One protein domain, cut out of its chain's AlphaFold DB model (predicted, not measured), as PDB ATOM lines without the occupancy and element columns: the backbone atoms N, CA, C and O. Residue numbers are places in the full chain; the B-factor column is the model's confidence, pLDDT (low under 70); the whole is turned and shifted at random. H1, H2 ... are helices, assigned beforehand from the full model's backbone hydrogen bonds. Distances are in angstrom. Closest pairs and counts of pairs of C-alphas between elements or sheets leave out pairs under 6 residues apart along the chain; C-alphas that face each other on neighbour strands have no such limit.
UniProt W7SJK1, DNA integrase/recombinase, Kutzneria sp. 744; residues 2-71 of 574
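This is residues 2 to 71 of the 574 residues of the protein "DNA integrase/recombinase" of Kutzneria sp. 744 (UniProt W7SJK1). One helix of 13 residues, H2, runs through the middle, and the shorter H3 folds back beside its first part and runs on past its beginning, only partly side by side with it. The small H4 sits near the place where H2 and H3 come closest, while the small H1 lies off to roughly the opposite side of H2 from H4, apart from the other three helices. The loop of residues 30 to 47 leaves the last residue of H2 and folds back to the first residue of H3, its C-alphas 4 to 18 A from the mean of all C-alphas, and residues 55 to 65 loop from H3 round to H4. The printed part has 70 residues with four named helices, in the order H1, H2, H3, H4, and no named strand; the class is all helix, though under half of the residues, 30 of 70, are in named elements. The whole is compact, with a radius of gyration of the C-alphas of 11.9 A and spans of 32 by 28 by 16 A.

H1 is residues 2 to 6, 5.8 A from first to last C-alpha, and begins with C-alpha 2 at (-42.673, -23.884, 45.049). H2, residues 17 to 29, is the longest helix, 18.3 A from C-alpha 17 at (-40.299, -18.789, 30.048) to C-alpha 29. H3 is residues 48 to 54, 10.1 A long. H4 is residues 66 to 70, 6.2 A long, and ends with C-alpha 70 at (-43.048, -7.999, 29.870).

H1 is apart from H2, H3 and H4. H2 and H3 are close but not clearly touching, and their closest C-alphas, those of Leu 20 and Trp 49, are 8.0 A apart. Their lines stand at a shallow tilt of 19 degrees, and they run opposite ways. H2 and H4 only just touch, with 3 pairs of C-alphas within 8 A; H2 does so with Leu 21 alone, and the closest C-alphas, those of Leu 21 and Leu 66, are 7.0 A apart. H3 and H4 are close but not clearly touching, with the C-alphas of Trp 49 and Leu 66, the closest of the two helices, 5.9 A apart. In H1, H2, H3 and H4 every O i to N i+4 pair is within hydrogen-bond range.

The two C-alphas farthest apart are those of Arg 37 and Ala 60, at 32.9 A, and the first and last printed C-alphas, those of Cys 2 and Thr 71, are 25.4 A apart. The printed part has no cut. The link from H1 to H2 is short, with 10 residues, while those from H2 to H3, with 18 residues, and from H3 to H4, with 11, are long. The mean pLDDT of the printed part is 81.5, and the model's confidence is low, under 70, at residues 34 to 41, within the link from H2 to H3.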
ATOM      1  N   CYS A   2     -42.006 -22.851  44.244       73.75
ATOM      2  CA  CYS A   2     -42.673 -23.884  45.049       73.75
ATOM      3  C   CYS A   2     -44.111 -24.150  44.588       73.75
ATOM      4  O   CYS A   2     -44.412 -25.277  44.252       73.75
ATOM      5  N   CYS A   3     -44.951 -23.122  44.401       72.25
ATOM      6  CA  CYS A   3     -46.311 -23.342  43.888       72.25
ATOM      7  C   CYS A   3     -46.354 -24.008  42.497       72.25
ATOM      8  O   CYS A   3     -47.246 -24.806  42.247       72.25
ATOM      9  N   ALA A   4     -45.400 -23.709  41.605       71.31
ATOM     10  CA  ALA A   4     -45.328 -24.336  40.280       71.31
ATOM     11  C   ALA A   4     -45.068 -25.845  40.397       71.31
ATOM     12  O   ALA A   4     -45.778 -26.633  39.787       71.31
ATOM     13  N   GLN A   5     -44.127 -26.230  41.258       76.38
ATOM     14  CA  GLN A   5     -43.747 -27.627  41.469       76.38
ATOM     15  C   GLN A   5     -44.755 -28.394  42.331       76.38
ATOM     16  O   GLN A   5     -45.075 -29.533  42.031       76.38
ATOM     17  N   THR A   6     -45.274 -27.786  43.400       79.94
ATOM     18  CA  THR A   6     -46.080 -28.499  44.404       79.94
ATOM     19  C   THR A   6     -47.577 -28.453  44.135       79.94
ATOM     20  O   THR A   6     -48.273 -29.397  44.478       79.94
ATOM     21  N   VAL A   7     -48.100 -27.349  43.585       77.88
ATOM     22  CA  VAL A   7     -49.547 -27.191  43.336       77.88
ATOM     23  C   VAL A   7     -49.891 -27.569  41.904       77.88
ATOM     24  O   VAL A   7     -50.890 -28.238  41.673       77.88
ATOM     25  N   PHE A   8     -49.064 -27.145  40.947       75.81
ATOM     26  CA  PHE A   8     -49.301 -27.406  39.527       75.81
ATOM     27  C   PHE A   8     -48.549 -28.632  38.997       75.81
ATOM     28  O   PHE A   8     -48.766 -29.001  37.850       75.81
ATOM     29  N   GLY A   9     -47.682 -29.258  39.805       77.44
ATOM     30  CA  GLY A   9     -46.927 -30.451  39.408       77.44
ATOM     31  C   GLY A   9     -45.924 -30.216  38.276       77.44
ATOM     32  O   GLY A   9     -45.488 -31.176  37.660       77.44
ATOM     33  N   ILE A  10     -45.579 -28.959  37.979       78.31
ATOM     34  CA  ILE A  10     -44.665 -28.613  36.887       78.31
ATOM     35  C   ILE A  10     -43.242 -28.865  37.374       78.31
ATOM     36  O   ILE A  10     -42.754 -28.154  38.266       78.31
ATOM     37  N   GLU A  11     -42.574 -29.859  36.793       82.06
ATOM     38  CA  GLU A  11     -41.167 -30.110  37.082       82.06
ATOM     39  C   GLU A  11     -40.306 -28.899  36.707       82.06
ATOM     40  O   GLU A  11     -40.628 -28.117  35.811       82.06
ATOM     41  N   LEU A  12     -39.175 -28.724  37.397       81.25
ATOM     42  CA  LEU A  12     -38.296 -27.583  37.129       81.25
ATOM     43  C   LEU A  12     -37.806 -27.560  35.673       81.25
ATOM     44  O   LEU A  12     -37.726 -26.480  35.098       81.25
ATOM     45  N   ALA A  13     -37.519 -28.736  35.104       82.12
ATOM     46  CA  ALA A  13     -37.048 -28.897  33.729       82.12
ATOM     47  C   ALA A  13     -38.121 -28.561  32.677       82.12
ATOM     48  O   ALA A  13     -37.793 -28.206  31.549       82.12
ATOM     49  N   GLU A  14     -39.398 -28.646  33.047       84.31
ATOM     50  CA  GLU A  14     -40.535 -28.353  32.169       84.31
ATOM     51  C   GLU A  14     -41.014 -26.901  32.297       84.31
ATOM     52  O   GLU A  14     -41.913 -26.455  31.579       84.31
ATOM     53  N   LEU A  15     -40.430 -26.131  33.219       87.06
ATOM     54  CA  LEU A  15     -40.824 -24.751  33.448       87.06
ATOM     55  C   LEU A  15     -40.302 -23.853  32.320       87.06
ATOM     56  O   LEU A  15     -39.150 -23.428  32.327       87.06
ATOM     57  N   THR A  16     -41.179 -23.498  31.382       90.00
ATOM     58  CA  THR A  16     -40.831 -22.612  30.263       90.00
ATOM     59  C   THR A  16     -40.892 -21.120  30.633       90.00
ATOM     60  O   THR A  16     -41.622 -20.727  31.560       90.00
ATOM     61  N   PRO A  17     -40.172 -20.241  29.900       90.75
ATOM     62  CA  PRO A  17     -40.299 -18.789  30.048       90.75
ATOM     63  C   PRO A  17     -41.743 -18.299  29.878       90.75
ATOM     64  O   PRO A  17     -42.206 -17.441  30.632       90.75
ATOM     65  N   GLU A  18     -42.474 -18.847  28.907       90.69
ATOM     66  CA  GLU A  18     -43.848 -18.470  28.576       90.69
ATOM     67  C   GLU A  18     -44.807 -18.828  29.714       90.69
ATOM     68  O   GLU A  18     -45.633 -17.999  30.106       90.69
ATOM     69  N   ALA A  19     -44.660 -20.024  30.294       88.62
ATOM     70  CA  ALA A  19     -45.464 -20.464  31.430       88.62
ATOM     71  C   ALA A  19     -45.227 -19.571  32.655       88.62
ATOM     72  O   ALA A  19     -46.177 -19.114  33.300       88.62
ATOM     73  N   LEU A  20     -43.963 -19.250  32.953       89.62
ATOM     74  CA  LEU A  20     -43.630 -18.382  34.080       89.62
ATOM     75  C   LEU A  20     -44.100 -16.934  33.858       89.62
ATOM     76  O   LEU A  20     -44.542 -16.276  34.805       89.62
ATOM     77  N   LEU A  21     -44.045 -16.441  32.619       90.12
ATOM     78  CA  LEU A  21     -44.552 -15.124  32.229       90.12
ATOM     79  C   LEU A  21     -46.078 -15.050  32.360       90.12
ATOM     80  O   LEU A  21     -46.606 -14.062  32.884       90.12
ATOM     81  N   HIS A  22     -46.783 -16.091  31.916       88.75
ATOM     82  CA  HIS A  22     -48.228 -16.214  32.072       88.75
ATOM     83  C   HIS A  22     -48.615 -16.205  33.555       88.75
ATOM     84  O   HIS A  22     -49.406 -15.358  33.975       88.75
ATOM     85  N   TYR A  23     -47.967 -17.045  34.370       86.75
ATOM     86  CA  TYR A  23     -48.161 -17.082  35.820       86.75
ATOM     87  C   TYR A  23     -47.952 -15.704  36.463       86.75
ATOM     88  O   TYR A  23     -48.800 -15.218  37.211       86.75
ATOM     89  N   ALA A  24     -46.848 -15.026  36.135       87.62
ATOM     90  CA  ALA A  24     -46.560 -13.695  36.658       87.62
ATOM     91  C   ALA A  24     -47.639 -12.662  36.285       87.62
ATOM     92  O   ALA A  24     -47.979 -11.794  37.095       87.62
ATOM     93  N   THR A  25     -48.183 -12.761  35.070       86.94
ATOM     94  CA  THR A  25     -49.221 -11.862  34.552       86.94
ATOM     95  C   THR A  25     -50.569 -12.101  35.234       86.94
ATOM     96  O   THR A  25     -51.191 -11.136  35.684       86.94
ATOM     97  N   GLU A  26     -50.988 -13.358  35.398       86.88
ATOM     98  CA  GLU A  26     -52.233 -13.697  36.099       86.88
ATOM     99  C   GLU A  26     -52.143 -13.362  37.595       86.88
ATOM    100  O   GLU A  26     -53.054 -12.740  38.145       86.88
ATOM    101  N   CYS A  27     -51.010 -13.638  38.255       84.38
ATOM    102  CA  CYS A  27     -50.804 -13.219  39.644       84.38
ATOM    103  C   CYS A  27     -50.952 -11.706  39.820       84.38
ATOM    104  O   CYS A  27     -51.512 -11.257  40.818       84.38
ATOM    105  N   ARG A  28     -50.463 -10.903  38.869       84.19
ATOM    106  CA  ARG A  28     -50.625  -9.445  38.916       84.19
ATOM    107  C   ARG A  28     -52.079  -9.023  38.713       84.19
ATOM    108  O   ARG A  28     -52.567  -8.157  39.439       84.19
ATOM    109  N   LYS A  29     -52.765  -9.625  37.740       83.31
ATOM    110  CA  LYS A  29     -54.176  -9.357  37.426       83.31
ATOM    111  C   LYS A  29     -55.080  -9.580  38.642       83.31
ATOM    112  O   LYS A  29     -55.939  -8.746  38.908       83.31
ATOM    113  N   TYR A  30     -54.834 -10.644  39.405       82.94
ATOM    114  CA  TYR A  30     -55.619 -10.995  40.592       82.94
ATOM    115  C   TYR A  30     -55.018 -10.508  41.923       82.94
ATOM    116  O   TYR A  30     -55.581 -10.774  42.979       82.94
ATOM    117  N   GLY A  31     -53.886  -9.792  41.908       79.38
ATOM    118  CA  GLY A  31     -53.243  -9.287  43.131       79.38
ATOM    119  C   GLY A  31     -52.692 -10.378  44.057       79.38
ATOM    120  O   GLY A  31     -52.609 -10.179  45.264       79.38
ATOM    121  N   LEU A  32     -52.299 -11.528  43.509       79.25
ATOM    122  CA  LEU A  32     -51.818 -12.695  44.262       79.25
ATOM    123  C   LEU A  32     -50.335 -12.596  44.655       79.25
ATOM    124  O   LEU A  32     -49.786 -13.497  45.288       79.25
ATOM    125  N   THR A  33     -49.651 -11.514  44.273       76.50
ATOM    126  CA  THR A  33     -48.255 -11.301  44.669       76.50
ATOM    127  C   THR A  33     -48.215 -10.810  46.120       76.50
ATOM    128  O   THR A  33     -48.857  -9.821  46.478       76.50
ATOM    129  N   ARG A  34     -47.464 -11.506  46.983       66.94
ATOM    130  CA  ARG A  34     -47.400 -11.212  48.426       66.94
ATOM    131  C   ARG A  34     -47.032  -9.744  48.683       66.94
ATOM    132  O   ARG A  34     -46.020  -9.267  48.180       66.94
ATOM    133  N   GLY A  35     -47.836  -9.062  49.503       63.41
ATOM    134  CA  GLY A  35     -47.615  -7.660  49.882       63.41
ATOM    135  C   GLY A  35     -48.018  -6.634  48.818       63.41
ATOM    136  O   GLY A  35     -47.641  -5.474  48.937       63.41
ATOM    137  N   THR A  36     -48.763  -7.046  47.790       62.31
ATOM    138  CA  THR A  36     -49.205  -6.172  46.695       62.31
ATOM    139  C   THR A  36     -50.727  -6.128  46.626       62.31
ATOM    140  O   THR A  36     -51.405  -7.014  47.145       62.31
ATOM    141  N   ARG A  37     -51.272  -5.083  45.998       55.62
ATOM    142  CA  ARG A  37     -52.706  -4.973  45.684       55.62
ATOM    143  C   ARG A  37     -52.948  -5.339  44.210       55.62
ATOM    144  O   ARG A  37     -52.024  -5.211  43.405       55.62
ATOM    145  N   PRO A  38     -54.167  -5.756  43.813       48.59
ATOM    146  CA  PRO A  38     -54.504  -5.917  42.399       48.59
ATOM    147  C   PRO A  38     -54.155  -4.652  41.600       48.59
ATOM    148  O   PRO A  38     -54.516  -3.544  41.994       48.59
ATOM    149  N   GLY A  39     -53.419  -4.809  40.497       50.31
ATOM    150  CA  GLY A  39     -52.974  -3.692  39.653       50.31
ATOM    151  C   GLY A  39     -51.651  -3.027  40.057       50.31
ATOM    152  O   GLY A  39     -51.139  -2.208  39.288       50.31
ATOM    153  N   ASP A  40     -51.054  -3.412  41.188       58.53
ATOM    154  CA  ASP A  40     -49.717  -2.966  41.582       58.53
ATOM    155  C   ASP A  40     -48.656  -3.380  40.531       58.53
ATOM    156  O   ASP A  40     -48.840  -4.303  39.727       58.53
ATOM    157  N   GLY A  41     -47.540  -2.655  40.471       62.53
ATOM    158  CA  GLY A  41     -46.505  -2.825  39.438       62.53
ATOM    159  C   GLY A  41     -45.624  -4.068  39.611       62.53
ATOM    160  O   GLY A  41     -44.707  -4.288  38.816       62.53
ATOM    161  N   SER A  42     -45.859  -4.851  40.661       70.75
ATOM    162  CA  SER A  42     -45.051  -6.007  41.032       70.75
ATOM    163  C   SER A  42     -45.530  -7.276  40.329       70.75
ATOM    164  O   SER A  42     -46.728  -7.534  40.220       70.75
ATOM    165  N   PHE A  43     -44.579  -8.081  39.864       80.88
ATOM    166  CA  PHE A  43     -44.842  -9.359  39.217       80.88
ATOM    167  C   PHE A  43     -44.302 -10.497  40.083       80.88
ATOM    168  O   PHE A  43     -43.164 -10.441  40.570       80.88
ATOM    169  N   ALA A  44     -45.095 -11.557  40.243       83.25
ATOM    170  CA  ALA A  44     -44.605 -12.796  40.828       83.25
ATOM    171  C   ALA A  44     -43.424 -13.348  40.005       83.25
ATOM    172  O   ALA A  44     -43.252 -13.012  38.837       83.25
ATOM    173  N   ALA A  45     -42.576 -14.164  40.633       83.56
ATOM    174  CA  ALA A  45     -41.399 -14.777  40.007       83.56
ATOM    175  C   ALA A  45     -40.321 -13.814  39.453       83.56
ATOM    176  O   ALA A  45     -39.336 -14.286  38.889       83.56
ATOM    177  N   THR A  46     -40.416 -12.496  39.688       85.50
ATOM    178  CA  THR A  46     -39.412 -11.523  39.201       85.50
ATOM    179  C   THR A  46     -37.976 -11.870  39.617       85.50
ATOM    180  O   THR A  46     -37.061 -11.677  38.826       85.50
ATOM    181  N   GLN A  47     -37.776 -12.377  40.839       83.12
ATOM    182  CA  GLN A  47     -36.455 -12.785  41.344       83.12
ATOM    183  C   GLN A  47     -36.023 -14.178  40.869       83.12
ATOM    184  O   GLN A  47     -34.832 -14.430  40.747       83.12
ATOM    185  N   ALA A  48     -36.977 -15.072  40.593       86.62
ATOM    186  CA  ALA A  48     -36.682 -16.429  40.140       86.62
ATOM    187  C   ALA A  48     -36.253 -16.456  38.668       86.62
ATOM    188  O   ALA A  48     -35.380 -17.231  38.301       86.62
ATOM    189  N   TRP A  49     -36.828 -15.585  37.835       89.94
ATOM    190  CA  TRP A  49     -36.544 -15.524  36.400       89.94
ATOM    191  C   TRP A  49     -35.050 -15.445  36.039       89.94
ATOM    192  O   TRP A  49     -34.600 -16.298  35.280       89.94
ATOM    193  N   PRO A  50     -34.262 -14.465  36.536       87.88
ATOM    194  CA  PRO A  50     -32.848 -14.381  36.177       87.88
ATOM    195  C   PRO A  50     -32.047 -15.587  36.663       87.88
ATOM    196  O   PRO A  50     -31.124 -15.999  35.979       87.88
ATOM    197  N   VAL A  51     -32.431 -16.189  37.794       87.81
ATOM    198  CA  VAL A  51     -31.784 -17.404  38.306       87.81
ATOM    199  C   VAL A  51     -32.027 -18.576  37.357       87.81
ATOM    200  O   VAL A  51     -31.082 -19.255  36.986       87.81
ATOM    201  N   LEU A  52     -33.267 -18.779  36.903       89.31
ATOM    202  CA  LEU A  52     -33.602 -19.832  35.934       89.31
ATOM    203  C   LEU A  52     -32.889 -19.631  34.593       89.31
ATOM    204  O   LEU A  52     -32.401 -20.594  34.006       89.31
ATOM    205  N   TYR A  53     -32.792 -18.382  34.137       89.50
ATOM    206  CA  TYR A  53     -32.030 -18.042  32.942       89.50
ATOM    207  C   TYR A  53     -30.537 -18.351  33.111       89.50
ATOM    208  O   TYR A  53     -29.963 -19.059  32.290       89.50
ATOM    209  N   ASP A  54     -29.915 -17.869  34.191       88.19
ATOM    210  CA  ASP A  54     -28.480 -18.051  34.444       88.19
ATOM    211  C   ASP A  54     -28.130 -19.536  34.723       88.19
ATOM    212  O   ASP A  54     -27.016 -19.968  34.446       88.19
ATOM    213  N   MET A  55     -29.090 -20.344  35.200       89.56
ATOM    214  CA  MET A  55     -28.982 -21.808  35.326       89.56
ATOM    215  C   MET A  55     -29.118 -22.567  33.993       89.56
ATOM    216  O   MET A  55     -29.026 -23.794  33.986       89.56
ATOM    217  N   GLY A  56     -29.396 -21.878  32.881       89.00
ATOM    218  CA  GLY A  56     -29.610 -22.499  31.573       89.00
ATOM    219  C   GLY A  56     -30.963 -23.201  31.408       89.00
ATOM    220  O   GLY A  56     -31.141 -23.925  30.435       89.00
ATOM    221  N   GLN A  57     -31.923 -22.996  32.323       90.44
ATOM    222  CA  GLN A  57     -33.283 -23.547  32.182       90.44
ATOM    223  C   GLN A  57     -34.064 -22.848  31.065       90.44
ATOM    224  O   GLN A  57     -34.928 -23.442  30.430       90.44
ATOM    225  N   PHE A  58     -33.767 -21.570  30.816       91.69
ATOM    226  CA  PHE A  58     -34.355 -20.816  29.713       91.69
ATOM    227  C   PHE A  58     -33.393 -20.755  28.523       91.69
ATOM    228  O   PHE A  58     -32.184 -20.625  28.725       91.69
ATOM    229  N   PRO A  59     -33.905 -20.798  27.277       89.00
ATOM    230  CA  PRO A  59     -33.061 -20.685  26.095       89.00
ATOM    231  C   PRO A  59     -32.394 -19.305  26.037       89.00
ATOM    232  O   PRO A  59     -32.967 -18.313  26.483       89.00
ATOM    233  N   ALA A  60     -31.228 -19.208  25.393       86.62
ATOM    234  CA  ALA A  60     -30.505 -17.939  25.231       86.62
ATOM    235  C   ALA A  60     -31.299 -16.864  24.456       86.62
ATOM    236  O   ALA A  60     -31.020 -15.674  24.578       86.62
ATOM    237  N   ALA A  61     -32.300 -17.276  23.667       87.19
ATOM    238  CA  ALA A  61     -33.229 -16.371  22.992       87.19
ATOM    239  C   ALA A  61     -34.251 -15.726  23.950       87.19
ATOM    240  O   ALA A  61     -34.833 -14.690  23.622       87.19
ATOM    241  N   ALA A  62     -34.488 -16.316  25.127       87.12
ATOM    242  CA  ALA A  62     -35.380 -15.741  26.121       87.12
ATOM    243  C   ALA A  62     -34.739 -14.495  26.758       87.12
ATOM    244  O   ALA A  62     -33.531 -14.450  26.988       87.12
ATOM    245  N   PRO A  63     -35.522 -13.467  27.118       87.31
ATOM    246  CA  PRO A  63     -34.973 -12.324  27.832       87.31
ATOM    247  C   PRO A  63     -34.417 -12.746  29.197       87.31
ATOM    248  O   PRO A  63     -35.110 -13.403  29.971       87.31
ATOM    249  N   ARG A  64     -33.219 -12.273  29.564       85.88
ATOM    250  CA  ARG A  64     -32.588 -12.585  30.867       85.88
ATOM    251  C   ARG A  64     -33.416 -12.169  32.091       85.88
ATOM    252  O   ARG A  64     -33.200 -12.657  33.195       85.88
ATOM    253  N   THR A  65     -34.373 -11.251  31.935       86.88
ATOM    254  CA  THR A  65     -35.221 -10.791  33.047       86.88
ATOM    255  C   THR A  65     -36.699 -10.812  32.683       86.88
ATOM    256  O   THR A  65     -37.077 -10.426  31.576       86.88
ATOM    257  N   LEU A  66     -37.554 -11.122  33.664       87.44
ATOM    258  CA  LEU A  66     -39.014 -11.053  33.515       87.44
ATOM    259  C   LEU A  66     -39.472  -9.652  33.081       87.44
ATOM    260  O   LEU A  66     -40.393  -9.491  32.286       87.44
ATOM    261  N   ARG A  67     -38.794  -8.604  33.570       82.62
ATOM    262  CA  ARG A  67     -39.075  -7.229  33.147       82.62
ATOM    263  C   ARG A  67     -38.846  -7.062  31.649       82.62
ATOM    264  O   ARG A  67     -39.687  -6.438  31.013       82.62
ATOM    265  N   ALA A  68     -37.746  -7.579  31.105       84.12
ATOM    266  CA  ALA A  68     -37.472  -7.512  29.674       84.12
ATOM    267  C   ALA A  68     -38.532  -8.284  28.869       84.12
ATOM    268  O   ALA A  68     -39.023  -7.743  27.888       84.12
ATOM    269  N   ALA A  69     -38.986  -9.442  29.360       87.00
ATOM    270  CA  ALA A  69     -40.069 -10.213  28.741       87.00
ATOM    271  C   ALA A  69     -41.430  -9.485  28.728       87.00
ATOM    272  O   ALA A  69     -42.167  -9.558  27.750       87.00
ATOM    273  N   ILE A  70     -41.770  -8.736  29.784       86.06
ATOM    274  CA  ILE A  70     -43.048  -7.999  29.870       86.06
ATOM    275  C   ILE A  70     -42.999  -6.650  29.132       86.06
ATOM    276  O   ILE A  70     -44.033  -6.067  28.784       86.06
ATOM    277  N   THR A  71     -41.807  -6.080  28.958       85.25
ATOM    278  CA  THR A  71     -41.666  -4.727  28.413       85.25
ATOM    279  C   THR A  71     -41.914  -4.747  26.913       85.25
ATOM    280  O   THR A  71     -41.108  -5.256  26.148       85.25
TER     281      THR A  71